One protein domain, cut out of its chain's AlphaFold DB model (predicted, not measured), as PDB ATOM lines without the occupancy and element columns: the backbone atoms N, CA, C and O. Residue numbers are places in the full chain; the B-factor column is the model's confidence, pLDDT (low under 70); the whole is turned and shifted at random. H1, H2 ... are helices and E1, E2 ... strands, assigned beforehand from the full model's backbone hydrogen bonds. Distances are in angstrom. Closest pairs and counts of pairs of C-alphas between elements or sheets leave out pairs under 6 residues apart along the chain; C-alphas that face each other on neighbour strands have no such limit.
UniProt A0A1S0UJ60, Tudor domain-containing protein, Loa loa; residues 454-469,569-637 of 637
ATOM      1  N   GLU A 454      25.908 108.270 110.028       55.34
ATOM      2  CA  GLU A 454      26.794 108.905 109.052       55.34
ATOM      3  C   GLU A 454      28.173 108.236 109.172       55.34
ATOM      4  O   GLU A 454      28.799 108.276 110.232       55.34
ATOM      5  N   LYS A 455      28.605 107.534 108.116       64.88
ATOM      6  CA  LYS A 455      29.854 106.764 108.125       64.88
ATOM      7  C   LYS A 455      31.038 107.726 108.088       64.88
ATOM      8  O   LYS A 455      31.431 108.206 107.028       64.88
ATOM      9  N   SER A 456      31.584 108.007 109.264       80.75
ATOM     10  CA  SER A 456      32.816 108.763 109.425       80.75
ATOM     11  C   SER A 456      34.024 107.887 109.064       80.75
ATOM     12  O   SER A 456      34.084 106.711 109.426       80.75
ATOM     13  N   VAL A 457      34.973 108.440 108.306       88.25
ATOM     14  CA  VAL A 457      36.140 107.712 107.775       88.25
ATOM     15  C   VAL A 457      37.419 108.379 108.265       88.25
ATOM     16  O   VAL A 457      37.542 109.602 108.208       88.25
ATOM     17  N   GLN A 458      38.378 107.589 108.749       89.75
ATOM     18  CA  GLN A 458      39.693 108.100 109.135       89.75
ATOM     19  C   GLN A 458      40.458 108.582 107.893       89.75
ATOM     20  O   GLN A 458      40.502 107.878 106.881       89.75
ATOM     21  N   VAL A 459      41.060 109.771 107.979       89.94
ATOM     22  CA  VAL A 459      41.779 110.413 106.869       89.94
ATOM     23  C   VAL A 459      43.167 110.916 107.269       89.94
ATOM     24  O   VAL A 459      43.404 111.332 108.401       89.94
ATOM     25  N   GLU A 460      44.074 110.908 106.297       89.25
ATOM     26  CA  GLU A 460      45.413 111.505 106.324       89.25
ATOM     27  C   GLU A 460      45.415 112.723 105.380       89.25
ATOM     28  O   GLU A 460      44.941 112.622 104.251       89.25
ATOM     29  N   VAL A 461      45.908 113.892 105.808       89.06
ATOM     30  CA  VAL A 461      45.974 115.085 104.937       89.06
ATOM     31  C   VAL A 461      47.247 115.033 104.097       89.06
ATOM     32  O   VAL A 461      48.341 115.089 104.647       89.06
ATOM     33  N   LEU A 462      47.101 114.978 102.770       87.25
ATOM     34  CA  LEU A 462      48.221 115.059 101.827       87.25
ATOM     35  C   LEU A 462      48.601 116.518 101.556       87.25
ATOM     36  O   LEU A 462      49.750 116.913 101.740       87.25
ATOM     37  N   ASN A 463      47.626 117.341 101.157       87.62
ATOM     38  CA  ASN A 463      47.817 118.778 100.987       87.62
ATOM     39  C   ASN A 463      46.491 119.549 101.104       87.62
ATOM     40  O   ASN A 463      45.404 119.028 100.864       87.62
ATOM     41  N   ILE A 464      46.600 120.832 101.435       86.00
ATOM     42  CA  ILE A 464      45.521 121.819 101.434       86.00
ATOM     43  C   ILE A 464      45.976 122.970 100.535       86.00
ATOM     44  O   ILE A 464      46.957 123.657 100.847       86.00
ATOM     45  N   ASN A 465      45.260 123.192  99.433       79.12
ATOM     46  CA  ASN A 465      45.504 124.323  98.536       79.12
ATOM     47  C   ASN A 465      44.627 125.514  98.909       79.12
ATOM     48  O   ASN A 465      45.114 126.637  99.023       79.12
ATOM     49  N   CYS A 466      43.361 125.255  99.219       78.81
ATOM     50  CA  CYS A 466      42.438 126.216  99.813       78.81
ATOM     51  C   CYS A 466      41.300 125.463 100.519       78.81
ATOM     52  O   CYS A 466      41.243 124.237 100.471       78.81
ATOM     53  N   ALA A 467      40.364 126.174 101.151       76.56
ATOM     54  CA  ALA A 467      39.205 125.529 101.776       76.56
ATOM     55  C   ALA A 467      38.275 124.795 100.785       76.56
ATOM     56  O   ALA A 467      37.439 124.006 101.218       76.56
ATOM     57  N   THR A 468      38.408 125.036  99.474       75.62
ATOM     58  CA  THR A 468      37.627 124.363  98.423       75.62
ATOM     59  C   THR A 468      38.396 123.276  97.662       75.62
ATOM     60  O   THR A 468      37.812 122.640  96.793       75.62
ATOM     61  N   GLU A 469      39.681 123.054  97.962       77.38
ATOM     62  CA  GLU A 469      40.516 122.038  97.303       77.38
ATOM     63  C   GLU A 469      41.480 121.404  98.324       77.38
ATOM     64  O   GLU A 469      42.498 121.999  98.711       77.38
ATOM     65  N   PRO A 569      35.389 120.202  98.704       76.75
ATOM     66  CA  PRO A 569      35.475 121.408  99.515       76.75
ATOM     67  C   PRO A 569      35.079 121.140 100.972       76.75
ATOM     68  O   PRO A 569      34.217 120.303 101.254       76.75
ATOM     69  N   LEU A 570      35.606 121.930 101.910       80.31
ATOM     70  CA  LEU A 570      35.026 122.001 103.250       80.31
ATOM     71  C   LEU A 570      33.555 122.412 103.161       80.31
ATOM     72  O   LEU A 570      33.206 123.412 102.530       80.31
ATOM     73  N   ARG A 571      32.695 121.691 103.879       82.31
ATOM     74  CA  ARG A 571      31.351 122.163 104.200       82.31
ATOM     75  C   ARG A 571      31.478 123.331 105.177       82.31
ATOM     76  O   ARG A 571      31.737 123.131 106.363       82.31
ATOM     77  N   LEU A 572      31.337 124.551 104.674       79.94
ATOM     78  CA  LEU A 572      31.380 125.779 105.466       79.94
ATOM     79  C   LEU A 572      29.981 126.389 105.539       79.94
ATOM     80  O   LEU A 572      29.248 126.403 104.551       79.94
ATOM     81  N   CYS A 573      29.594 126.880 106.715       65.88
ATOM     82  CA  CYS A 573      28.303 127.534 106.900       65.88
ATOM     83  C   CYS A 573      28.336 128.975 106.369       65.88
ATOM     84  O   CYS A 573      29.267 129.725 106.659       65.88
ATOM     85  N   GLY A 574      27.281 129.376 105.654       65.62
ATOM     86  CA  GLY A 574      27.111 130.729 105.116       65.62
ATOM     87  C   GLY A 574      27.396 130.844 103.614       65.62
ATOM     88  O   GLY A 574      27.580 129.853 102.911       65.62
ATOM     89  N   SER A 575      27.387 132.077 103.111       65.00
ATOM     90  CA  SER A 575      27.749 132.404 101.728       65.00
ATOM     91  C   SER A 575      29.253 132.263 101.489       65.00
ATOM     92  O   SER A 575      30.039 132.561 102.387       65.00
ATOM     93  N   MET A 576      29.652 131.905 100.265       66.38
ATOM     94  CA  MET A 576      31.064 131.828  99.875       66.38
ATOM     95  C   MET A 576      31.803 133.147 100.138       66.38
ATOM     96  O   MET A 576      31.403 134.200  99.644       66.38
ATOM     97  N   ASP A 577      32.906 133.074 100.885       70.75
ATOM     98  CA  ASP A 577      33.742 134.222 101.234       70.75
ATOM     99  C   ASP A 577      35.124 134.095 100.578       70.75
ATOM    100  O   ASP A 577      35.832 133.102 100.763       70.75
ATOM    101  N   ALA A 578      35.545 135.120  99.833       71.50
ATOM    102  CA  ALA A 578      36.851 135.153  99.170       71.50
ATOM    103  C   ALA A 578      38.032 134.998 100.152       71.50
ATOM    104  O   ALA A 578      39.095 134.505  99.773       71.50
ATOM    105  N   ARG A 579      37.853 135.350 101.435       77.19
ATOM    106  CA  ARG A 579      38.864 135.160 102.488       77.19
ATOM    107  C   ARG A 579      39.215 133.692 102.715       77.19
ATOM    108  O   ARG A 579      40.347 133.416 103.115       77.19
ATOM    109  N   TRP A 580      38.314 132.752 102.411       73.94
ATOM    110  CA  TRP A 580      38.572 131.307 102.498       73.94
ATOM    111  C   TRP A 580      39.679 130.827 101.544       73.94
ATOM    112  O   TRP A 580      40.287 129.782 101.779       73.94
ATOM    113  N   LEU A 581      39.955 131.600 100.487       74.56
ATOM    114  CA  LEU A 581      40.997 131.337  99.489       74.56
ATOM    115  C   LEU A 581      42.310 132.091  99.787       74.56
ATOM    116  O   LEU A 581      43.270 131.991  99.027       74.56
ATOM    117  N   SER A 582      42.373 132.862 100.878       75.25
ATOM    118  CA  SER A 582      43.561 133.647 101.226       75.25
ATOM    119  C   SER A 582      44.728 132.776 101.709       75.25
ATOM    120  O   SER A 582      44.543 131.724 102.322       75.25
ATOM    121  N   ILE A 583      45.959 133.265 101.518       75.44
ATOM    122  CA  ILE A 583      47.183 132.597 101.999       75.44
ATOM    123  C   ILE A 583      47.125 132.377 103.523       75.44
ATOM    124  O   ILE A 583      47.462 131.298 104.005       75.44
ATOM    125  N   GLY A 584      46.624 133.358 104.283       79.94
ATOM    126  CA  GLY A 584      46.435 133.233 105.732       79.94
ATOM    127  C   GLY A 584      45.417 132.154 106.120       79.94
ATOM    128  O   GLY A 584      45.642 131.424 107.084       79.94
ATOM    129  N   ALA A 585      44.338 131.999 105.346       80.75
ATOM    130  CA  ALA A 585      43.369 130.921 105.526       80.75
ATOM    131  C   ALA A 585      43.980 129.543 105.218       80.75
ATOM    132  O   ALA A 585      43.834 128.628 106.026       80.75
ATOM    133  N   ARG A 586      44.731 129.407 104.114       83.00
ATOM    134  CA  ARG A 586      45.461 128.172 103.764       83.00
ATOM    135  C   ARG A 586      46.441 127.759 104.864       83.00
ATOM    136  O   ARG A 586      46.435 126.602 105.277       83.00
ATOM    137  N   ILE A 587      47.246 128.701 105.363       85.44
ATOM    138  CA  ILE A 587      48.218 128.461 106.443       85.44
ATOM    139  C   ILE A 587      47.504 128.048 107.735       85.44
ATOM    140  O   ILE A 587      47.908 127.070 108.359       85.44
ATOM    141  N   PHE A 588      46.430 128.741 108.130       89.94
ATOM    142  CA  PHE A 588      45.674 128.375 109.331       89.94
ATOM    143  C   PHE A 588      45.040 126.984 109.208       89.94
ATOM    144  O   PHE A 588      45.186 126.173 110.120       89.94
ATOM    145  N   LEU A 589      44.392 126.690 108.076       88.62
ATOM    146  CA  LEU A 589      43.732 125.409 107.826       88.62
ATOM    147  C   LEU A 589      44.730 124.244 107.824       88.62
ATOM    148  O   LEU A 589      44.493 123.236 108.488       88.62
ATOM    149  N   ARG A 590      45.884 124.403 107.162       89.81
ATOM    150  CA  ARG A 590      46.964 123.411 107.237       89.81
ATOM    151  C   ARG A 590      47.452 123.247 108.678       89.81
ATOM    152  O   ARG A 590      47.510 122.128 109.174       89.81
ATOM    153  N   SER A 591      47.681 124.349 109.391       91.69
ATOM    154  CA  SER A 591      48.222 124.313 110.751       91.69
ATOM    155  C   SER A 591      47.250 123.798 111.824       91.69
ATOM    156  O   SER A 591      47.711 123.446 112.910       91.69
ATOM    157  N   ILE A 592      45.933 123.748 111.590       92.81
ATOM    158  CA  ILE A 592      45.016 123.014 112.486       92.81
ATOM    159  C   ILE A 592      45.029 121.511 112.184       92.81
ATOM    160  O   ILE A 592      45.095 120.731 113.127       92.81
ATOM    161  N   CYS A 593      45.087 121.109 110.912       90.31
ATOM    162  CA  CYS A 593      45.189 119.702 110.513       90.31
ATOM    163  C   CYS A 593      46.539 119.052 110.883       90.31
ATOM    164  O   CYS A 593      46.575 117.896 111.287       90.31
ATOM    165  N   GLU A 594      47.650 119.792 110.816       88.88
ATOM    166  CA  GLU A 594      48.983 119.327 111.251       88.88
ATOM    167  C   GLU A 594      49.075 119.081 112.772       88.88
ATOM    168  O   GLU A 594      49.981 118.389 113.233       88.88
ATOM    169  N   LYS A 595      48.166 119.664 113.570       89.06
ATOM    170  CA  LYS A 595      48.157 119.542 115.042       89.06
ATOM    171  C   LYS A 595      47.258 118.420 115.566       89.06
ATOM    172  O   LYS A 595      47.314 118.119 116.758       89.06
ATOM    173  N   THR A 596      46.410 117.847 114.720       88.62
ATOM    174  CA  THR A 596      45.483 116.767 115.080       88.62
ATOM    175  C   THR A 596      46.119 115.418 114.793       88.62
ATOM    176  O   THR A 596      46.573 115.182 113.677       88.62
ATOM    177  N   LEU A 597      46.151 114.527 115.788       85.31
ATOM    178  CA  LEU A 597      46.843 113.236 115.659       85.31
ATOM    179  C   LEU A 597      46.080 112.275 114.747       85.31
ATOM    180  O   LEU A 597      46.683 111.513 113.990       85.31
ATOM    181  N   HIS A 598      44.750 112.316 114.818       88.75
ATOM    182  CA  HIS A 598      43.855 111.554 113.960       88.75
ATOM    183  C   HIS A 598      42.753 112.479 113.450       88.75
ATOM    184  O   HIS A 598      42.093 113.160 114.237       88.75
ATOM    185  N   LEU A 599      42.555 112.483 112.134       92.06
ATOM    186  CA  LEU A 599      41.470 113.197 111.480       92.06
ATOM    187  C   LEU A 599      40.399 112.213 111.033       92.06
ATOM    188  O   LEU A 599      40.696 111.125 110.537       92.06
ATOM    189  N   THR A 600      39.145 112.625 111.182       91.75
ATOM    190  CA  THR A 600      37.992 111.884 110.676       91.75
ATOM    191  C   THR A 600      37.172 112.792 109.772       91.75
ATOM    192  O   THR A 600      36.790 113.890 110.179       91.75
ATOM    193  N   ALA A 601      36.899 112.342 108.550       88.56
ATOM    194  CA  ALA A 601      36.018 113.019 107.610       88.56
ATOM    195  C   ALA A 601      34.596 112.451 107.701       88.56
ATOM    196  O   ALA A 601      34.404 111.237 107.798       88.56
ATOM    197  N   VAL A 602      33.599 113.331 107.624       86.25
ATOM    198  CA  VAL A 602      32.209 112.985 107.304       86.25
ATOM    199  C   VAL A 602      31.859 113.664 105.985       86.25
ATOM    200  O   VAL A 602      32.062 114.870 105.832       86.25
ATOM    201  N   PHE A 603      31.361 112.878 105.036       80.00
ATOM    202  CA  PHE A 603      31.059 113.316 103.675       80.00
ATOM    203  C   PHE A 603      29.615 113.802 103.535       80.00
ATOM    204  O   PHE A 603      28.759 113.552 104.391       80.00
ATOM    205  N   GLY A 604      29.348 114.499 102.435       72.88
ATOM    206  CA  GLY A 604      28.012 114.928 102.069       72.88
ATOM    207  C   GLY A 604      27.050 113.784 101.753       72.88
ATOM    208  O   GLY A 604      27.436 112.627 101.578       72.88
ATOM    209  N   LYS A 605      25.753 114.111 101.740       67.06
ATOM    210  CA  LYS A 605      24.674 113.142 101.502       67.06
ATOM    211  C   LYS A 605      24.113 113.335 100.098       67.06
ATOM    212  O   LYS A 605      23.373 114.284  99.857       67.06
ATOM    213  N   GLY A 606      24.424 112.394  99.212       56.28
ATOM    214  CA  GLY A 606      24.000 112.397  97.811       56.28
ATOM    215  C   GLY A 606      25.129 112.766  96.847       56.28
ATOM    216  O   GLY A 606      26.149 113.327  97.232       56.28
ATOM    217  N   GLU A 607      24.945 112.432  95.574       49.19
ATOM    218  CA  GLU A 607      25.994 112.470  94.538       49.19
ATOM    219  C   GLU A 607      26.480 113.886  94.182       49.19
ATOM    220  O   GLU A 607      27.609 114.071  93.720       49.19
ATOM    221  N   SER A 608      25.630 114.887  94.419       55.06
ATOM    222  CA  SER A 608      25.916 116.307  94.208       55.06
ATOM    223  C   SER A 608      26.614 116.978  95.397       55.06
ATOM    224  O   SER A 608      27.294 117.987  95.204       55.06
ATOM    225  N   ASP A 609      26.495 116.437  96.613       68.00
ATOM    226  CA  ASP A 609      27.105 117.008  97.815       68.00
ATOM    227  C   ASP A 609      28.452 116.341  98.118       68.00
ATOM    228  O   ASP A 609      28.565 115.424  98.927       68.00
ATOM    229  N   ARG A 610      29.503 116.846  97.471       69.56
ATOM    230  CA  ARG A 610      30.892 116.420  97.714       69.56
ATOM    231  C   ARG A 610      31.554 117.140  98.898       69.56
ATOM    232  O   ARG A 610      32.774 117.096  99.012       69.56
ATOM    233  N   SER A 611      30.795 117.852  99.737       80.81
ATOM    234  CA  SER A 611      31.374 118.641 100.832       80.81
ATOM    235  C   SER A 611      31.805 117.774 102.024       80.81
ATOM    236  O   SER A 611      31.165 116.771 102.339       80.81
ATOM    237  N   ILE A 612      32.894 118.162 102.697       83.88
ATOM    238  CA  ILE A 612      33.462 117.422 103.837       83.88
ATOM    239  C   ILE A 612      33.431 118.206 105.150       83.88
ATOM    240  O   ILE A 612      33.750 119.395 105.208       83.88
ATOM    241  N   MET A 613      33.102 117.510 106.235       88.25
ATOM    242  CA  MET A 613      33.280 117.963 107.616       88.25
ATOM    243  C   MET A 613      34.469 117.227 108.231       88.25
ATOM    244  O   MET A 613      34.456 115.999 108.306       88.25
ATOM    245  N   LEU A 614      35.490 117.965 108.674       90.88
ATOM    246  CA  LEU A 614      36.658 117.403 109.353       90.88
ATOM    247  C   LEU A 614      36.513 117.511 110.873       90.88
ATOM    248  O   LEU A 614      36.147 118.566 111.398       90.88
ATOM    249  N   TYR A 615      36.854 116.430 111.569       91.94
ATOM    250  CA  TYR A 615      36.847 116.315 113.027       91.94
ATOM    251  C   TYR A 615      38.193 115.798 113.533       91.94
ATOM    252  O   TYR A 615      38.806 114.935 112.901       91.94
ATOM    253  N   ASP A 616      38.633 116.310 114.680       93.31
ATOM    254  CA  ASP A 616      39.838 115.841 115.368       93.31
ATOM    255  C   ASP A 616      39.593 114.624 116.276       93.31
ATOM    256  O   ASP A 616      38.461 114.163 116.448       93.31
ATOM    257  N   GLU A 617      40.653 114.138 116.929       90.12
ATOM    258  CA  GLU A 617      40.595 112.995 117.850       90.12
ATOM    259  C   GLU A 617      39.736 113.227 119.114       90.12
ATOM    260  O   GLU A 617      39.561 112.321 119.927       90.12
ATOM    261  N   LYS A 618      39.188 114.438 119.288       90.56
ATOM    262  CA  LYS A 618      38.297 114.854 120.383       90.56
ATOM    263  C   LYS A 618      36.876 115.168 119.885       90.56
ATOM    264  O   LYS A 618      36.071 115.699 120.648       90.56
ATOM    265  N   GLY A 619      36.566 114.870 118.619       88.38
ATOM    266  CA  GLY A 619      35.268 115.139 117.997       88.38
ATOM    267  C   GLY A 619      34.984 116.623 117.741       88.38
ATOM    268  O   GLY A 619      33.842 116.991 117.465       88.38
ATOM    269  N   ARG A 620      35.990 117.503 117.832       90.75
ATOM    270  CA  ARG A 620      35.825 118.937 117.569       90.75
ATOM    271  C   ARG A 620      35.903 119.173 116.068       90.75
ATOM    272  O   ARG A 620      36.883 118.793 115.428       90.75
ATOM    273  N   CYS A 621      34.898 119.839 115.507       92.00
ATOM    274  CA  CYS A 621      34.920 120.184 114.091       92.00
ATOM    275  C   CYS A 621      36.029 121.211 113.793       92.00
ATOM    276  O   CYS A 621      36.179 122.210 114.506       92.00
ATOM    277  N   LEU A 622      36.809 120.970 112.738       92.06
ATOM    278  CA  LEU A 622      37.831 121.894 112.245       92.06
ATOM    279  C   LEU A 622      37.237 122.975 111.333       92.06
ATOM    280  O   LEU A 622      37.703 124.113 111.373       92.06
ATOM    281  N   ASN A 623      36.173 122.664 110.585       90.81
ATOM    282  CA  ASN A 623      35.452 123.620 109.735       90.81
ATOM    283  C   ASN A 623      34.959 124.819 110.570       90.81
ATOM    284  O   ASN A 623      35.212 125.971 110.228       90.81
ATOM    285  N   ASP A 624      34.362 124.546 111.731       90.50
ATOM    286  CA  ASP A 624      33.972 125.544 112.733       90.50
ATOM    287  C   ASP A 624      35.130 126.439 113.193       90.50
ATOM    288  O   ASP A 624      34.965 127.645 113.375       90.50
ATOM    289  N   GLN A 625      36.302 125.845 113.439       90.75
ATOM    290  CA  GLN A 625      37.488 126.565 113.910       90.75
ATOM    291  C   GLN A 625      38.069 127.449 112.802       90.75
ATOM    292  O   GLN A 625      38.512 128.564 113.078       90.75
ATOM    293  N   PHE A 626      38.002 126.984 111.553       90.50
ATOM    294  CA  PHE A 626      38.337 127.755 110.362       90.50
ATOM    295  C   PHE A 626      37.395 128.954 110.174       90.50
ATOM    296  O   PHE A 626      37.879 130.081 110.065       90.50
ATOM    297  N   VAL A 627      36.071 128.763 110.234       88.06
ATOM    298  CA  VAL A 627      35.098 129.874 110.152       88.06
ATOM    299  C   VAL A 627      35.363 130.906 111.254       88.06
ATOM    300  O   VAL A 627      35.556 132.081 110.949       88.06
ATOM    301  N   LYS A 628      35.523 130.469 112.511       89.38
ATOM    302  CA  LYS A 628      35.817 131.347 113.664       89.38
ATOM    303  C   LYS A 628      37.150 132.102 113.547       89.38
ATOM    304  O   LYS A 628      37.322 133.143 114.181       89.38
ATOM    305  N   PHE A 629      38.109 131.613 112.756       88.88
ATOM    306  CA  PHE A 629      39.340 132.340 112.425       88.88
ATOM    307  C   PHE A 629      39.090 133.436 111.377       88.88
ATOM    308  O   PHE A 629      39.514 134.576 111.576       88.88
ATOM    309  N   ILE A 630      38.347 133.126 110.311       86.75
ATOM    310  CA  ILE A 630      37.956 134.092 109.269       86.75
ATOM    311  C   ILE A 630      37.088 135.215 109.861       86.75
ATOM    312  O   ILE A 630      37.337 136.393 109.606       86.75
ATOM    313  N   GLU A 631      36.129 134.876 110.727       85.44
ATOM    314  CA  GLU A 631      35.299 135.836 111.467       85.44
ATOM    315  C   GLU A 631      36.141 136.792 112.324       85.44
ATOM    316  O   GLU A 631      35.911 138.003 112.300       85.44
ATOM    317  N   LYS A 632      37.165 136.287 113.025       83.50
ATOM    318  CA  LYS A 632      38.055 137.116 113.855       83.50
ATOM    319  C   LYS A 632      38.905 138.092 113.047       83.50
ATOM    320  O   LYS A 632      39.143 139.196 113.529       83.50
ATOM    321  N   GLN A 633      39.294 137.758 111.813       73.31
ATOM    322  CA  GLN A 633      39.955 138.725 110.924       73.31
ATOM    323  C   GLN A 633      39.051 139.919 110.567       73.31
ATOM    324  O   GLN A 633      39.553 140.991 110.251       73.31
ATOM    325  N   THR A 634      37.722 139.774 110.648       57.38
ATOM    326  CA  THR A 634      36.774 140.883 110.410       57.38
ATOM    327  C   THR A 634      36.732 141.911 111.545       57.38
ATOM    328  O   THR A 634      36.270 143.024 111.317       57.38
ATOM    329  N   LEU A 635      37.195 141.550 112.749       53.06
ATOM    330  CA  LEU A 635      37.180 142.405 113.945       53.06
ATOM    331  C   LEU A 635      38.471 143.226 114.129       53.06
ATOM    332  O   LEU A 635      38.587 143.959 115.106       53.06
ATOM    333  N   ILE A 636      39.435 143.100 113.211       48.31
ATOM    334  CA  ILE A 636      40.681 143.875 113.203       48.31
ATOM    335  C   ILE A 636      40.641 144.826 111.999       48.31
ATOM    336  O   ILE A 636      41.162 144.517 110.926       48.31
ATOM    337  N   LYS A 637      39.968 145.965 112.185       34.69
ATOM    338  CA  LYS A 637      39.905 147.116 111.274       34.69
ATOM    339  C   LYS A 637      39.823 148.408 112.077       34.69
ATOM    340  O   LYS A 637      39.129 148.379 113.114       34.69
TER     341      LYS A 637
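What this domain is: This is residues 454 to 469 and 569 to 637 of the 637 residues of the protein "Tudor domain-containing protein" of Loa loa (UniProt A0A1S0UJ60). A small, strongly twisted sheet of three strands is joined to two helices, H2 and H3, that lie side by side; its edge strand E1 bends away from the hairpin E2 and E3 and runs on under H2, while H3 only grazes the sheet. The short H1 lies near H2 and H3. The 85 printed residues hold E1, H1, H2, E2, E3 and H3 along the chain, a mixed class, with the antiparallel sheet ordered E1, E2, E3. The whole is compact, with a radius of gyration of the C-alphas of 12.8 A and spans of 42 by 30 by 21 A.

Where its parts are: E1, residues 457 to 466, begins at C-alpha (36.140, 107.712, 107.775) and is 21.1 A long. E2 is residues 599 to 603, 13.0 A, and E3 residues 612 to 615, 9.9 A. H2 is residues 583 to 593, 15.6 A; H1 is residues 578 to 581, 5.6 A. H3, residues 622 to 633, is 17.0 A long and ends at C-alpha (39.955, 138.725, 110.924).

How they stand to each other: E1 and E2 are antiparallel, with N 459 and O 599 2.9 A apart. In the hairpin E2 and E3, N 602 and O 613 are 2.9 A apart. E1 bends by 77 degrees at residue 462. H2 is on the sheet, over E1, at a height of 7.3 A, along the strands at 11 degrees on the local plane; the closest C-alphas of H2 and E1 are those of Arg 586 and Cys 466, 5.3 A. H3 only grazes the sheet, with residues 622 to 624; its closest C-alpha pair with E3 is Leu 622 and Leu 614, 5.5 A. H2 and H3 touch, closest at the C-alphas of Leu 589 and Phe 626, 6.4 A, opposite ways at a shallow tilt of 34.7 degrees, only just short of steep. H1 is close to but not clearly touching H3, the C-alphas of Arg 579 and Ile 630 being 6.9 A apart. In H2 and H3 every O i to N i+4 pair is within hydrogen-bond range; H1 is too short for such a pair.

The domain as a whole: The C-alphas farthest apart, of Lys 455 and Lys 637, are 41.7 A apart. Residues 470 to 568 are not printed, and C-alphas 469 and 569 are 5.5 A apart across the cut. Of the links printed whole, none is long. pLDDT is under 70 at residues 454 to 455, 573 to 576, 605 to 610 and 634 to 637.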